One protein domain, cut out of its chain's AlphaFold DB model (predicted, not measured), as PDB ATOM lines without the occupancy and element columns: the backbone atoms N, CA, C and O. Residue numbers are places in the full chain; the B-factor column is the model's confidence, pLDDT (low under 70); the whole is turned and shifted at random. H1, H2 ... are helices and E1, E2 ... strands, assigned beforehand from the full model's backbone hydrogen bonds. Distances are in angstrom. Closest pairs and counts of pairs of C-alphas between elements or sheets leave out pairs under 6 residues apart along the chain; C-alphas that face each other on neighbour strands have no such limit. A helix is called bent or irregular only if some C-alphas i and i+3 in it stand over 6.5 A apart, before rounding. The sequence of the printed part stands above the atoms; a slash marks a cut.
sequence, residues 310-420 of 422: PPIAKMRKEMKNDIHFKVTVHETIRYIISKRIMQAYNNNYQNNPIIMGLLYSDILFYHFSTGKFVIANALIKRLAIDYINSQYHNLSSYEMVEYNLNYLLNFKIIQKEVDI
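This is residues 310 to 420 of the 422 residues of an uncharacterized protein of Babesia microti (strain RI) (UniProt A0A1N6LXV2). A small antiparallel hairpin, E1 and E2, sits at one end of an elongated cluster of helices with H2 through its middle. H5 runs beside H2, the longer, kinked H6 crosses H2 on another side, and H4 lies between H1 and the hairpin, with the short H3 next to H4. The printed part has 111 residues, with six named helices and two named strands in the order H1 H2 H3 H4 E1 E2 H5 H6; its class is mostly helix. It is compact, with a radius of gyration of the C-alphas of 14.1 A, and spans 46 by 29 by 25 A.

Find C-alpha 364 at (4.406, 28.169, 34.943), where strand E1, residues 364 to 367, begins; E2 follows at residues 372 to 375. Before them look for H1, residues 310 to 318, starting at C-alpha 310 at (-4.902, 18.057, 24.734), then H2, residues 322 to 338, 23.7 A long, H3, residues 347 to 351, and H4, residues 353 to 360. After them come H5, residues 378 to 393, 22.6 A long, and H6, residues 397 to 418, 28.8 A long, ending at C-alpha 418 at (-4.412, 23.130, 43.485). H6 is irregular, with C-alphas 409 and 412 7.6 A apart, and has a kink of 58 degrees near residue 412.

In the hairpin E1 and E2, look for N 365 and O 374 at 2.8 A and N 374 and O 365 at 2.9 A. Residues 342 to 343 pair antiparallel with residues 372 to 373 of E2. The closest C-alphas of H4 and E1, Leu 358 and Leu 364, are 5.1 A apart. H4 touches H1, closest at the C-alphas of Pro 311 and Pro 353, 5.5 A, at a shallow tilt of 25 degrees, opposite ways. The hub is H2, which touches H1, H4, H5 and H6, H1 only at the corner. It touches H6 closest at the C-alphas of Thr 332 and Ile 414, 5.9 A, at a steep tilt of 52 degrees, the same way. With residues 330 to 337 alone it touches H5, closest at the C-alphas of His 330 and Ile 388, 6.1 A, at a shallow tilt of 29 degrees, opposite ways. H3 only just touches H4, only at the corner, with 3 pairs of C-alphas within 8 A, the closest those of Gln 350 and Met 356, 6.4 A. Helix packing is part aligned, part crossed. Every O i to N i+4 pair is within hydrogen-bond range in H1, H2, H4 and H5; H6 has 16 of 18, and H3 has 0 of 1 but 2 of 2 O i to N i+3 pairs.

The two C-alphas farthest apart, those of Ser 369 and Tyr 398, are 46.0 A apart. The printed part has no cut and no long link. Mean pLDDT of the printed part is 80.3; look for values under 70 at residues 340 to 351, 366 to 371, 376 and 417 to 420.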
ATOM      1  N   PRO A 310      -3.890  19.109  24.877       89.44
ATOM      2  CA  PRO A 310      -4.902  18.057  24.734       89.44
ATOM      3  C   PRO A 310      -5.682  17.709  26.018       89.44
ATOM      4  O   PRO A 310      -6.901  17.549  25.929       89.44
ATOM      5  N   PRO A 311      -5.064  17.650  27.217       87.69
ATOM      6  CA  PRO A 311      -5.798  17.503  28.477       87.69
ATOM      7  C   PRO A 311      -6.800  18.633  28.764       87.69
ATOM      8  O   PRO A 311      -7.902  18.359  29.235       87.69
ATOM      9  N   ILE A 312      -6.467  19.885  28.432       90.38
ATOM     10  CA  ILE A 312      -7.366  21.043  28.583       90.38
ATOM     11  C   ILE A 312      -8.505  20.981  27.568       90.38
ATOM     12  O   ILE A 312      -9.668  21.167  27.924       90.38
ATOM     13  N   ALA A 313      -8.196  20.647  26.316       88.88
ATOM     14  CA  ALA A 313      -9.202  20.478  25.274       88.88
ATOM     15  C   ALA A 313     -10.182  19.336  25.601       88.88
ATOM     16  O   ALA A 313     -11.377  19.445  25.324       88.88
ATOM     17  N   LYS A 314      -9.693  18.250  26.215       89.25
ATOM     18  CA  LYS A 314     -10.527  17.150  26.713       89.25
ATOM     19  C   LYS A 314     -11.425  17.614  27.860       89.25
ATOM     20  O   LYS A 314     -12.634  17.420  27.781       89.25
ATOM     21  N   MET A 315     -10.859  18.310  28.847       88.50
ATOM     22  CA  MET A 315     -11.608  18.887  29.967       88.50
ATOM     23  C   MET A 315     -12.738  19.811  29.487       88.50
ATOM     24  O   MET A 315     -13.861  19.713  29.972       88.50
ATOM     25  N   ARG A 316     -12.486  20.647  28.469       90.38
ATOM     26  CA  ARG A 316     -13.512  21.515  27.866       90.38
ATOM     27  C   ARG A 316     -14.697  20.734  27.290       90.38
ATOM     28  O   ARG A 316     -15.821  21.212  27.376       90.38
ATOM     29  N   LYS A 317     -14.457  19.555  26.708       89.38
ATOM     30  CA  LYS A 317     -15.510  18.689  26.142       89.38
ATOM     31  C   LYS A 317     -16.295  17.923  27.208       89.38
ATOM     32  O   LYS A 317     -17.451  17.593  26.978       89.38
ATOM     33  N   GLU A 318     -15.658  17.600  28.330       87.69
ATOM     34  CA  GLU A 318     -16.278  16.856  29.436       87.69
ATOM     35  C   GLU A 318     -17.135  17.755  30.343       87.69
ATOM     36  O   GLU A 318     -18.014  17.269  31.056       87.69
ATOM     37  N   MET A 319     -16.906  19.068  30.313       85.50
ATOM     38  CA  MET A 319     -17.656  20.036  31.107       85.50
ATOM     39  C   MET A 319     -19.009  20.390  30.485       85.50
ATOM     40  O   MET A 319     -19.179  20.441  29.271       85.50
ATOM     41  N   LYS A 320     -19.987  20.676  31.354       80.38
ATOM     42  CA  LYS A 320     -21.388  20.925  30.970       80.38
ATOM     43  C   LYS A 320     -21.581  22.167  30.092       80.38
ATOM     44  O   LYS A 320     -22.496  22.189  29.277       80.38
ATOM     45  N   ASN A 321     -20.774  23.203  30.311       87.50
ATOM     46  CA  ASN A 321     -20.867  24.505  29.651       87.50
ATOM     47  C   ASN A 321     -19.458  25.119  29.532       87.50
ATOM     48  O   ASN A 321     -18.619  24.934  30.418       87.50
ATOM     49  N   ASP A 322     -19.228  25.895  28.473       89.00
ATOM     50  CA  ASP A 322     -18.060  26.758  28.286       89.00
ATOM     51  C   ASP A 322     -17.839  27.734  29.455       89.00
ATOM     52  O   ASP A 322     -16.699  27.969  29.842       89.00
ATOM     53  N   ILE A 323     -18.902  28.252  30.081       89.94
ATOM     54  CA  ILE A 323     -18.785  29.133  31.259       89.94
ATOM     55  C   ILE A 323     -18.200  28.371  32.442       89.94
ATOM     56  O   ILE A 323     -17.294  28.866  33.108       89.94
ATOM     57  N   HIS A 324     -18.669  27.145  32.677       87.38
ATOM     58  CA  HIS A 324     -18.131  26.293  33.734       87.38
ATOM     59  C   HIS A 324     -16.647  25.992  33.483       87.38
ATOM     60  O   HIS A 324     -15.835  26.104  34.396       87.38
ATOM     61  N   PHE A 325     -16.274  25.718  32.229       91.06
ATOM     62  CA  PHE A 325     -14.876  25.571  31.830       91.06
ATOM     63  C   PHE A 325     -14.045  26.830  32.086       91.06
ATOM     64  O   PHE A 325     -12.973  26.739  32.689       91.06
ATOM     65  N   LYS A 326     -14.544  28.001  31.682       91.06
ATOM     66  CA  LYS A 326     -13.880  29.287  31.916       91.06
ATOM     67  C   LYS A 326     -13.665  29.533  33.403       91.06
ATOM     68  O   LYS A 326     -12.543  29.839  33.778       91.06
ATOM     69  N   VAL A 327     -14.684  29.343  34.243       90.19
ATOM     70  CA  VAL A 327     -14.562  29.491  35.703       90.19
ATOM     71  C   VAL A 327     -13.475  28.574  36.243       90.19
ATOM     72  O   VAL A 327     -12.570  29.044  36.927       90.19
ATOM     73  N   THR A 328     -13.523  27.281  35.915       88.25
ATOM     74  CA  THR A 328     -12.548  26.319  36.437       88.25
ATOM     75  C   THR A 328     -11.131  26.684  36.013       88.25
ATOM     76  O   THR A 328     -10.244  26.725  36.857       88.25
ATOM     77  N   VAL A 329     -10.900  27.016  34.742       91.31
ATOM     78  CA  VAL A 329      -9.564  27.381  34.249       91.31
ATOM     79  C   VAL A 329      -9.092  28.716  34.823       91.31
ATOM     80  O   VAL A 329      -8.009  28.789  35.406       91.31
ATOM     81  N   HIS A 330      -9.886  29.772  34.671       93.00
ATOM     82  CA  HIS A 330      -9.504  31.132  35.045       93.00
ATOM     83  C   HIS A 330      -9.294  31.273  36.550       93.00
ATOM     84  O   HIS A 330      -8.284  31.825  36.986       93.00
ATOM     85  N   GLU A 331     -10.207  30.746  37.359       90.44
ATOM     86  CA  GLU A 331     -10.106  30.888  38.809       90.44
ATOM     87  C   GLU A 331      -9.033  29.962  39.389       90.44
ATOM     88  O   GLU A 331      -8.375  30.334  40.357       90.44
ATOM     89  N   THR A 332      -8.735  28.828  38.740       87.88
ATOM     90  CA  THR A 332      -7.540  28.031  39.068       87.88
ATOM     91  C   THR A 332      -6.259  28.814  38.793       87.88
ATOM     92  O   THR A 332      -5.377  28.859  39.650       87.88
ATOM     93  N   ILE A 333      -6.146  29.480  37.637       89.31
ATOM     94  CA  ILE A 333      -4.979  30.316  37.311       89.31
ATOM     95  C   ILE A 333      -4.849  31.476  38.307       89.31
ATOM     96  O   ILE A 333      -3.766  31.699  38.846       89.31
ATOM     97  N   ARG A 334      -5.943  32.184  38.625       89.12
ATOM     98  CA  ARG A 334      -5.941  33.244  39.650       89.12
ATOM     99  C   ARG A 334      -5.524  32.715  41.013       89.12
ATOM    100  O   ARG A 334      -4.730  33.360  41.699       89.12
ATOM    101  N   TYR A 335      -6.002  31.535  41.391       86.25
ATOM    102  CA  TYR A 335      -5.628  30.905  42.646       86.25
ATOM    103  C   TYR A 335      -4.130  30.584  42.694       86.25
ATOM    104  O   TYR A 335      -3.448  30.992  43.635       86.25
ATOM    105  N   ILE A 336      -3.598  29.967  41.637       82.50
ATOM    106  CA  ILE A 336      -2.165  29.707  41.428       82.50
ATOM    107  C   ILE A 336      -1.348  30.999  41.568       82.50
ATOM    108  O   ILE A 336      -0.361  31.039  42.299       82.50
ATOM    109  N   ILE A 337      -1.790  32.075  40.916       84.06
ATOM    110  CA  ILE A 337      -1.141  33.389  40.934       84.06
ATOM    111  C   ILE A 337      -1.163  34.036  42.327       84.06
ATOM    112  O   ILE A 337      -0.212  34.740  42.702       84.06
ATOM    113  N   SER A 338      -2.248  33.837  43.077       81.62
ATOM    114  CA  SER A 338      -2.434  34.393  44.422       81.62
ATOM    115  C   SER A 338      -1.509  33.745  45.458       81.62
ATOM    116  O   SER A 338      -1.161  34.366  46.465       81.62
ATOM    117  N   LYS A 339      -1.063  32.510  45.209       74.31
ATOM    118  CA  LYS A 339      -0.192  31.772  46.120       74.31
ATOM    119  C   LYS A 339       1.235  32.295  46.017       74.31
ATOM    120  O   LYS A 339       1.878  32.233  44.976       74.31
ATOM    121  N   ARG A 340       1.768  32.757  47.152       56.69
ATOM    122  CA  ARG A 340       3.168  33.198  47.269       56.69
ATOM    123  C   ARG A 340       4.157  32.052  47.014       56.69
ATOM    124  O   ARG A 340       5.270  32.289  46.560       56.69
ATOM    125  N   ILE A 341       3.763  30.821  47.349       59.66
ATOM    126  CA  ILE A 341       4.549  29.596  47.187       59.66
ATOM    127  C   ILE A 341       3.575  28.450  46.890       59.66
ATOM    128  O   ILE A 341       2.730  28.149  47.731       59.66
ATOM    129  N   MET A 342       3.730  27.774  45.750       61.34
ATOM    130  CA  MET A 342       3.132  26.456  45.528       61.34
ATOM    131  C   MET A 342       4.212  25.394  45.636       61.34
ATOM    132  O   MET A 342       5.148  25.357  44.845       61.34
ATOM    133  N   GLN A 343       4.097  24.566  46.662       58.91
ATOM    134  CA  GLN A 343       4.996  23.462  46.944       58.91
ATOM    135  C   GLN A 343       4.511  22.218  46.190       58.91
ATOM    136  O   GLN A 343       3.392  21.768  46.405       58.91
ATOM    137  N   ALA A 344       5.344  21.637  45.330       56.47
ATOM    138  CA  ALA A 344       5.048  20.373  44.655       56.47
ATOM    139  C   ALA A 344       5.400  19.189  45.565       56.47
ATOM    140  O   ALA A 344       6.198  18.326  45.202       56.47
ATOM    141  N   TYR A 345       4.872  19.181  46.791       49.25
ATOM    142  CA  TYR A 345       5.247  18.165  47.776       49.25
ATOM    143  C   TYR A 345       4.749  16.765  47.415       49.25
ATOM    144  O   TYR A 345       5.274  15.793  47.942       49.25
ATOM    145  N   ASN A 346       3.826  16.642  46.458       51.75
ATOM    146  CA  ASN A 346       3.382  15.362  45.933       51.75
ATOM    147  C   ASN A 346       3.296  15.400  44.401       51.75
ATOM    148  O   ASN A 346       2.774  16.351  43.821       51.75
ATOM    149  N   ASN A 347       3.761  14.333  43.738       53.97
ATOM    150  CA  ASN A 347       3.737  14.133  42.274       53.97
ATOM    151  C   ASN A 347       2.325  14.194  41.643       53.97
ATOM    152  O   ASN A 347       2.170  14.015  40.438       53.97
ATOM    153  N   ASN A 348       1.290  14.477  42.435       57.50
ATOM    154  CA  ASN A 348      -0.105  14.578  42.027       57.50
ATOM    155  C   ASN A 348      -0.402  15.781  41.119       57.50
ATOM    156  O   ASN A 348      -1.460  15.802  40.496       57.50
ATOM    157  N   TYR A 349       0.516  16.746  40.975       63.75
ATOM    158  CA  TYR A 349       0.378  17.815  39.975       63.75
ATOM    159  C   TYR A 349       0.296  17.270  38.539       63.75
ATOM    160  O   TYR A 349      -0.317  17.906  37.686       63.75
ATOM    161  N   GLN A 350       0.848  16.075  38.281       64.62
ATOM    162  CA  GLN A 350       0.750  15.387  36.987       64.62
ATOM    163  C   GLN A 350      -0.700  15.056  36.603       64.62
ATOM    164  O   GLN A 350      -1.004  14.906  35.422       64.62
ATOM    165  N   ASN A 351      -1.596  14.988  37.592       69.50
ATOM    166  CA  ASN A 351      -3.014  14.709  37.386       69.50
ATOM    167  C   ASN A 351      -3.852  15.982  37.208       69.50
ATOM    168  O   ASN A 351      -5.021  15.876  36.847       69.50
ATOM    169  N   ASN A 352      -3.289  17.171  37.454       78.94
ATOM    170  CA  ASN A 352      -3.999  18.428  37.251       78.94
ATOM    171  C   ASN A 352      -3.727  18.950  35.821       78.94
ATOM    172  O   ASN A 352      -2.620  19.425  35.539       78.94
ATOM    173  N   PRO A 353      -4.716  18.897  34.904       84.12
ATOM    174  CA  PRO A 353      -4.521  19.288  33.510       84.12
ATOM    175  C   PRO A 353      -4.187  20.777  33.355       84.12
ATOM    176  O   PRO A 353      -3.490  21.140  32.410       84.12
ATOM    177  N   ILE A 354      -4.634  21.627  34.289       86.50
ATOM    178  CA  ILE A 354      -4.366  23.071  34.297       86.50
ATOM    179  C   ILE A 354      -2.904  23.329  34.630       86.50
ATOM    180  O   ILE A 354      -2.229  24.015  33.868       86.50
ATOM    181  N   ILE A 355      -2.372  22.716  35.689       83.00
ATOM    182  CA  ILE A 355      -0.950  22.859  36.037       83.00
ATOM    183  C   ILE A 355      -0.065  22.330  34.899       83.00
ATOM    184  O   ILE A 355       0.870  23.012  34.482       83.00
ATOM    185  N   MET A 356      -0.393  21.160  34.343       80.75
ATOM    186  CA  MET A 356       0.356  20.579  33.223       80.75
ATOM    187  C   MET A 356       0.298  21.443  31.960       80.75
ATOM    188  O   MET A 356       1.316  21.614  31.295       80.75
ATOM    189  N   GLY A 357      -0.860  22.024  31.646       80.00
ATOM    190  CA  GLY A 357      -0.987  22.947  30.523       80.00
ATOM    191  C   GLY A 357      -0.173  24.225  30.725       80.00
ATOM    192  O   GLY A 357       0.457  24.709  29.783       80.00
ATOM    193  N   LEU A 358      -0.162  24.781  31.937       83.69
ATOM    194  CA  LEU A 358       0.612  25.986  32.247       83.69
ATOM    195  C   LEU A 358       2.125  25.729  32.189       83.69
ATOM    196  O   LEU A 358       2.869  26.612  31.766       83.69
ATOM    197  N   LEU A 359       2.572  24.527  32.568       80.31
ATOM    198  CA  LEU A 359       3.958  24.079  32.385       80.31
ATOM    199  C   LEU A 359       4.301  23.902  30.901       80.31
ATOM    200  O   LEU A 359       5.359  24.334  30.462       80.31
ATOM    201  N   TYR A 360       3.404  23.290  30.125       80.75
ATOM    202  CA  TYR A 360       3.597  23.066  28.688       80.75
ATOM    203  C   TYR A 360       3.691  24.371  27.884       80.75
ATOM    204  O   TYR A 360       4.383  24.435  26.874       80.75
ATOM    205  N   SER A 361       2.985  25.410  28.327       78.69
ATOM    206  CA  SER A 361       2.935  26.723  27.671       78.69
ATOM    207  C   SER A 361       3.993  27.712  28.169       78.69
ATOM    208  O   SER A 361       3.933  28.885  27.807       78.69
ATOM    209  N   ASP A 362       4.947  27.277  29.001       77.06
ATOM    210  CA  ASP A 362       5.982  28.139  29.593       77.06
ATOM    211  C   ASP A 362       5.415  29.350  30.374       77.06
ATOM    212  O   ASP A 362       6.045  30.409  30.466       77.06
ATOM    213  N   ILE A 363       4.206  29.218  30.934       80.25
ATOM    214  CA  ILE A 363       3.586  30.225  31.816       80.25
ATOM    215  C   ILE A 363       3.973  29.947  33.271       80.25
ATOM    216  O   ILE A 363       4.273  30.866  34.041       80.25
ATOM    217  N   LEU A 364       3.980  28.667  33.643       78.00
ATOM    218  CA  LEU A 364       4.406  28.169  34.943       78.00
ATOM    219  C   LEU A 364       5.699  27.374  34.776       78.00
ATOM    220  O   LEU A 364       5.864  26.636  33.812       78.00
ATOM    221  N   PHE A 365       6.593  27.477  35.749       73.06
ATOM    222  CA  PHE A 365       7.850  26.745  35.790       73.06
ATOM    223  C   PHE A 365       7.969  25.941  37.074       73.06
ATOM    224  O   PHE A 365       7.556  26.383  38.147       73.06
ATOM    225  N   TYR A 366       8.571  24.757  36.966       68.38
ATOM    226  CA  TYR A 366       8.905  23.933  38.117       68.38
ATOM    227  C   TYR A 366      10.355  24.159  38.541       68.38
ATOM    228  O   TYR A 366      11.297  23.862  37.806       68.38
ATOM    229  N   HIS A 367      10.535  24.667  39.753       62.09
ATOM    230  CA  HIS A 367      11.837  24.913  40.333       62.09
ATOM    231  C   HIS A 367      12.316  23.696  41.126       62.09
ATOM    232  O   HIS A 367      11.940  23.494  42.282       62.09
ATOM    233  N   PHE A 368      13.181  22.888  40.507       56.84
ATOM    234  CA  PHE A 368      13.657  21.619  41.068       56.84
ATOM    235  C   PHE A 368      14.381  21.757  42.412       56.84
ATOM    236  O   PHE A 368      14.270  20.872  43.255       56.84
ATOM    237  N   SER A 369      15.120  22.850  42.638       48.88
ATOM    238  CA  SER A 369      15.924  22.995  43.860       48.88
ATOM    239  C   SER A 369      15.089  23.366  45.090       48.88
ATOM    240  O   SER A 369      15.451  23.001  46.207       48.88
ATOM    241  N   THR A 370      13.953  24.046  44.897       60.38
ATOM    242  CA  THR A 370      13.013  24.379  45.983       60.38
ATOM    243  C   THR A 370      11.772  23.491  45.987       60.38
ATOM    244  O   THR A 370      11.008  23.539  46.951       60.38
ATOM    245  N   GLY A 371      11.563  22.700  44.931       62.12
ATOM    246  CA  GLY A 371      10.357  21.910  44.709       62.12
ATOM    247  C   GLY A 371       9.108  22.775  44.528       62.12
ATOM    248  O   GLY A 371       8.032  22.365  44.954       62.12
ATOM    249  N   LYS A 372       9.237  23.988  43.975       70.12
ATOM    250  CA  LYS A 372       8.140  24.968  43.896       70.12
ATOM    251  C   LYS A 372       7.715  25.252  42.467       70.12
ATOM    252  O   LYS A 372       8.549  25.260  41.571       70.12
ATOM    253  N   PHE A 373       6.444  25.575  42.274       73.62
ATOM    254  CA  PHE A 373       5.974  26.193  41.040       73.62
ATOM    255  C   PHE A 373       6.104  27.714  41.120       73.62
ATOM    256  O   PHE A 373       5.708  28.322  42.118       73.62
ATOM    257  N   VAL A 374       6.667  28.315  40.074       70.19
ATOM    258  CA  VAL A 374       6.917  29.756  39.957       70.19
ATOM    259  C   VAL A 374       6.417  30.222  38.596       70.19
ATOM    260  O   VAL A 374       6.604  29.536  37.596       70.19
ATOM    261  N   ILE A 375       5.747  31.368  38.546       74.50
ATOM    262  CA  ILE A 375       5.309  31.962  37.277       74.50
ATOM    263  C   ILE A 375       6.513  32.583  36.576       74.50
ATOM    264  O   ILE A 375       7.384  33.136  37.239       74.50
ATOM    265  N   ALA A 376       6.528  32.524  35.244       67.94
ATOM    266  CA  ALA A 376       7.628  32.982  34.402       67.94
ATOM    267  C   ALA A 376       8.257  34.320  34.803       67.94
ATOM    268  O   ALA A 376       9.478  34.422  34.891       67.94
ATOM    269  N   ASN A 377       7.433  35.340  35.023       72.38
ATOM    270  CA  ASN A 377       7.847  36.632  35.555       72.38
ATOM    271  C   ASN A 377       6.613  37.448  35.987       72.38
ATOM    272  O   ASN A 377       5.464  37.043  35.771       72.38
ATOM    273  N   ALA A 378       6.857  38.620  36.581       73.19
ATOM    274  CA  ALA A 378       5.817  39.555  37.007       73.19
ATOM    275  C   ALA A 378       4.909  40.036  35.855       73.19
ATOM    276  O   ALA A 378       3.696  40.128  36.044       73.19
ATOM    277  N   LEU A 379       5.464  40.264  34.658       78.06
ATOM    278  CA  LEU A 379       4.698  40.689  33.482       78.06
ATOM    279  C   LEU A 379       3.702  39.608  33.042       78.06
ATOM    280  O   LEU A 379       2.519  39.890  32.904       78.06
ATOM    281  N   ILE A 380       4.134  38.352  32.916       82.50
ATOM    282  CA  ILE A 380       3.273  37.208  32.575       82.50
ATOM    283  C   ILE A 380       2.188  37.010  33.635       82.50
ATOM    284  O   ILE A 380       1.031  36.767  33.299       82.50
ATOM    285  N   LYS A 381       2.534  37.164  34.920       84.81
ATOM    286  CA  LYS A 381       1.555  37.138  36.013       84.81
ATOM    287  C   LYS A 381       0.482  38.214  35.826       84.81
ATOM    288  O   LYS A 381      -0.700  37.925  36.015       84.81
ATOM    289  N   ARG A 382       0.879  39.435  35.461       85.25
ATOM    290  CA  ARG A 382      -0.054  40.540  35.232       85.25
ATOM    291  C   ARG A 382      -0.916  40.308  33.990       85.25
ATOM    292  O   ARG A 382      -2.135  40.377  34.096       85.25
ATOM    293  N   LEU A 383      -0.300  39.930  32.872       89.12
ATOM    294  CA  LEU A 383      -0.987  39.620  31.617       89.12
ATOM    295  C   LEU A 383      -2.000  38.482  31.779       89.12
ATOM    296  O   LEU A 383      -3.091  38.558  31.226       89.12
ATOM    297  N   ALA A 384      -1.702  37.466  32.594       89.88
ATOM    298  CA  ALA A 384      -2.654  36.403  32.907       89.88
ATOM    299  C   ALA A 384      -3.891  36.915  33.661       89.88
ATOM    300  O   ALA A 384      -5.012  36.526  33.333       89.88
ATOM    301  N   ILE A 385      -3.711  37.804  34.643       90.56
ATOM    302  CA  ILE A 385      -4.833  38.430  35.355       90.56
ATOM    303  C   ILE A 385      -5.658  39.289  34.392       90.56
ATOM    304  O   ILE A 385      -6.883  39.165  34.364       90.56
ATOM    305  N   ASP A 386      -4.997  40.126  33.596       90.06
ATOM    306  CA  ASP A 386      -5.660  41.058  32.685       90.06
ATOM    307  C   ASP A 386      -6.389  40.319  31.551       90.06
ATOM    308  O   ASP A 386      -7.524  40.668  31.222       90.06
ATOM    309  N   TYR A 387      -5.820  39.221  31.043       92.88
ATOM    310  CA  TYR A 387      -6.496  38.310  30.118       92.88
ATOM    311  C   TYR A 387      -7.788  37.761  30.722       92.88
ATOM    312  O   TYR A 387      -8.844  37.844  30.102       92.88
ATOM    313  N   ILE A 388      -7.736  37.238  31.951       93.00
ATOM    314  CA  ILE A 388      -8.917  36.681  32.621       93.00
ATOM    315  C   ILE A 388      -9.980  37.760  32.845       93.00
ATOM    316  O   ILE A 388     -11.162  37.515  32.603       93.00
ATOM    317  N   ASN A 389      -9.573  38.958  33.275       92.75
ATOM    318  CA  ASN A 389     -10.478  40.093  33.451       92.75
ATOM    319  C   ASN A 389     -11.158  40.458  32.131       92.75
ATOM    320  O   ASN A 389     -12.379  40.585  32.090       92.75
ATOM    321  N   SER A 390     -10.391  40.567  31.045       92.50
ATOM    322  CA  SER A 390     -10.925  40.845  29.710       92.50
ATOM    323  C   SER A 390     -11.925  39.772  29.271       92.50
ATOM    324  O   SER A 390     -13.035  40.098  28.852       92.50
ATOM    325  N   GLN A 391     -11.594  38.488  29.450       92.19
ATOM    326  CA  GLN A 391     -12.506  37.388  29.126       92.19
ATOM    327  C   GLN A 391     -13.797  37.434  29.948       92.19
ATOM    328  O   GLN A 391     -14.859  37.146  29.405       92.19
ATOM    329  N   TYR A 392     -13.722  37.799  31.231       91.06
ATOM    330  CA  TYR A 392     -14.897  37.974  32.084       91.06
ATOM    331  C   TYR A 392     -15.747  39.172  31.642       91.06
ATOM    332  O   TYR A 392     -16.963  39.047  31.540       91.06
ATOM    333  N   HIS A 393     -15.129  40.313  31.329       92.00
ATOM    334  CA  HIS A 393     -15.836  41.513  30.871       92.00
ATOM    335  C   HIS A 393     -16.517  41.343  29.509       92.00
ATOM    336  O   HIS A 393     -17.516  42.008  29.252       92.00
ATOM    337  N   ASN A 394     -16.019  40.432  28.672       93.00
ATOM    338  CA  ASN A 394     -16.632  40.092  27.388       93.00
ATOM    339  C   ASN A 394     -17.866  39.175  27.514       93.00
ATOM    340  O   ASN A 394     -18.508  38.889  26.504       93.00
ATOM    341  N   LEU A 395     -18.193  38.687  28.716       91.94
ATOM    342  CA  LEU A 395     -19.398  37.892  28.958       91.94
ATOM    343  C   LEU A 395     -20.645  38.782  28.992       91.94
ATOM    344  O   LEU A 395     -20.609  39.921  29.457       91.94
ATOM    345  N   SER A 396     -21.784  38.247  28.562       94.12
ATOM    346  CA  SER A 396     -23.074  38.906  28.783       94.12
ATOM    347  C   SER A 396     -23.450  38.917  30.270       94.12
ATOM    348  O   SER A 396     -22.969  38.104  31.063       94.12
ATOM    349  N   SER A 397     -24.374  39.796  30.668       92.69
ATOM    350  CA  SER A 397     -24.814  39.904  32.069       92.69
ATOM    351  C   SER A 397     -25.335  38.581  32.644       92.69
ATOM    352  O   SER A 397     -25.111  38.290  33.816       92.69
ATOM    353  N   TYR A 398     -26.007  37.763  31.826       92.38
ATOM    354  CA  TYR A 398     -26.480  36.438  32.236       92.38
ATOM    355  C   TYR A 398     -25.312  35.478  32.491       92.38
ATOM    356  O   TYR A 398     -25.249  34.827  33.533       92.38
ATOM    357  N   GLU A 399     -24.344  35.445  31.575       91.75
ATOM    358  CA  GLU A 399     -23.163  34.590  31.686       91.75
ATOM    359  C   GLU A 399     -22.258  35.001  32.853       91.75
ATOM    360  O   GLU A 399     -21.678  34.136  33.502       91.75
ATOM    361  N   MET A 400     -22.168  36.295  33.177       90.25
ATOM    362  CA  MET A 400     -21.462  36.781  34.370       90.25
ATOM    363  C   MET A 400     -22.104  36.272  35.664       90.25
ATOM    364  O   MET A 400     -21.400  35.868  36.590       90.25
ATOM    365  N   VAL A 401     -23.439  36.268  35.747       90.38
ATOM    366  CA  VAL A 401     -24.153  35.710  36.907       90.38
ATOM    367  C   VAL A 401     -23.880  34.211  37.019       90.38
ATOM    368  O   VAL A 401     -23.540  33.733  38.102       90.38
ATOM    369  N   GLU A 402     -23.956  33.477  35.908       90.12
ATOM    370  CA  GLU A 402     -23.629  32.049  35.878       90.12
ATOM    371  C   GLU A 402     -22.160  31.783  36.248       90.12
ATOM    372  O   GLU A 402     -21.875  30.848  37.000       90.12
ATOM    373  N   TYR A 403     -21.229  32.617  35.781       92.50
ATOM    374  CA  TYR A 403     -19.811  32.553  36.131       92.50
ATOM    375  C   TYR A 403     -19.621  32.704  37.643       92.50
ATOM    376  O   TYR A 403     -18.997  31.857  38.282       92.50
ATOM    377  N   ASN A 404     -20.214  33.742  38.236       90.06
ATOM    378  CA  ASN A 404     -20.095  34.028  39.665       90.06
ATOM    379  C   ASN A 404     -20.729  32.929  40.528       90.06
ATOM    380  O   ASN A 404     -20.149  32.526  41.537       90.06
ATOM    381  N   LEU A 405     -21.882  32.392  40.121       87.62
ATOM    382  CA  LEU A 405     -22.514  31.262  40.805       87.62
ATOM    383  C   LEU A 405     -21.642  30.004  40.734       87.62
ATOM    384  O   LEU A 405     -21.408  29.359  41.756       87.62
ATOM    385  N   ASN A 406     -21.112  29.673  39.554       86.81
ATOM    386  CA  ASN A 406     -20.197  28.543  39.394       86.81
ATOM    387  C   ASN A 406     -18.915  28.730  40.213       86.81
ATOM    388  O   ASN A 406     -18.429  27.763  40.794       86.81
ATOM    389  N   TYR A 407     -18.381  29.948  40.294       88.25
ATOM    390  CA  TYR A 407     -17.218  30.237  41.126       88.25
ATOM    391  C   TYR A 407     -17.514  29.944  42.597       88.25
ATOM    392  O   TYR A 407     -16.788  29.175  43.223       88.25
ATOM    393  N   LEU A 408     -18.621  30.465  43.132       85.50
ATOM    394  CA  LEU A 408     -19.014  30.242  44.527       85.50
ATOM    395  C   LEU A 408     -19.219  28.757  44.852       85.50
ATOM    396  O   LEU A 408     -18.804  28.296  45.916       85.50
ATOM    397  N   LEU A 409     -19.832  28.002  43.937       85.00
ATOM    398  CA  LEU A 409     -20.096  26.575  44.130       85.00
ATOM    399  C   LEU A 409     -18.825  25.722  44.037       85.00
ATOM    400  O   LEU A 409     -18.674  24.764  44.796       85.00
ATOM    401  N   ASN A 410     -17.899  26.072  43.142       82.31
ATOM    402  CA  ASN A 410     -16.724  25.250  42.842       82.31
ATOM    403  C   ASN A 410     -15.436  25.739  43.515       82.31
ATOM    404  O   ASN A 410     -14.417  25.058  43.422       82.31
ATOM    405  N   PHE A 411     -15.461  26.859  44.242       82.25
ATOM    406  CA  PHE A 411     -14.270  27.442  44.868       82.25
ATOM    407  C   PHE A 411     -13.490  26.438  45.725       82.25
ATOM    408  O   PHE A 411     -12.278  26.303  45.584       82.25
ATOM    409  N   LYS A 412     -14.182  25.660  46.569       80.56
ATOM    410  CA  LYS A 412     -13.539  24.638  47.416       80.56
ATOM    411  C   LYS A 412     -12.916  23.496  46.609       80.56
ATOM    412  O   LYS A 412     -11.936  22.907  47.056       80.56
ATOM    413  N   ILE A 413     -13.484  23.173  45.448       79.62
ATOM    414  CA  ILE A 413     -12.955  22.144  44.546       79.62
ATOM    415  C   ILE A 413     -11.676  22.668  43.893       79.62
ATOM    416  O   ILE A 413     -10.647  22.010  43.990       79.62
ATOM    417  N   ILE A 414     -11.712  23.894  43.362       77.31
ATOM    418  CA  ILE A 414     -10.548  24.583  42.783       77.31
ATOM    419  C   ILE A 414      -9.398  24.650  43.797       77.31
ATOM    420  O   ILE A 414      -8.264  24.290  43.488       77.31
ATOM    421  N   GLN A 415      -9.693  25.040  45.040       77.75
ATOM    422  CA  GLN A 415      -8.691  25.052  46.105       77.75
ATOM    423  C   GLN A 415      -8.105  23.662  46.352       77.75
ATOM    424  O   GLN A 415      -6.890  23.521  46.407       77.75
ATOM    425  N   LYS A 416      -8.950  22.631  46.466       73.00
ATOM    426  CA  LYS A 416      -8.511  21.254  46.727       73.00
ATOM    427  C   LYS A 416      -7.673  20.671  45.584       73.00
ATOM    428  O   LYS A 416      -6.760  19.898  45.853       73.00
ATOM    429  N   GLU A 417      -7.979  21.018  44.336       69.81
ATOM    430  CA  GLU A 417      -7.256  20.555  43.143       69.81
ATOM    431  C   GLU A 417      -5.893  21.228  42.952       69.81
ATOM    432  O   GLU A 417      -5.016  20.663  42.294       69.81
ATOM    433  N   VAL A 418      -5.698  22.419  43.520       68.31
ATOM    434  CA  VAL A 418      -4.412  23.130  43.485       68.31
ATOM    435  C   VAL A 418      -3.590  22.861  44.740       68.31
ATOM    436  O   VAL A 418      -2.407  22.551  44.642       68.31
ATOM    437  N   ASP A 419      -4.209  22.919  45.919       67.06
ATOM    438  CA  ASP A 419      -3.563  22.672  47.210       67.06
ATOM    439  C   ASP A 419      -3.440  21.173  47.515       67.06
ATOM    440  O   ASP A 419      -3.555  20.791  48.678       67.06
ATOM    441  N   ILE A 420      -3.261  20.298  46.514       51.41
ATOM    442  CA  ILE A 420      -3.201  18.848  46.749       51.41
ATOM    443  C   ILE A 420      -2.062  18.556  47.746       51.41
ATOM    444  O   ILE A 420      -0.889  18.471  47.381       51.41
TER     445      ILE A 420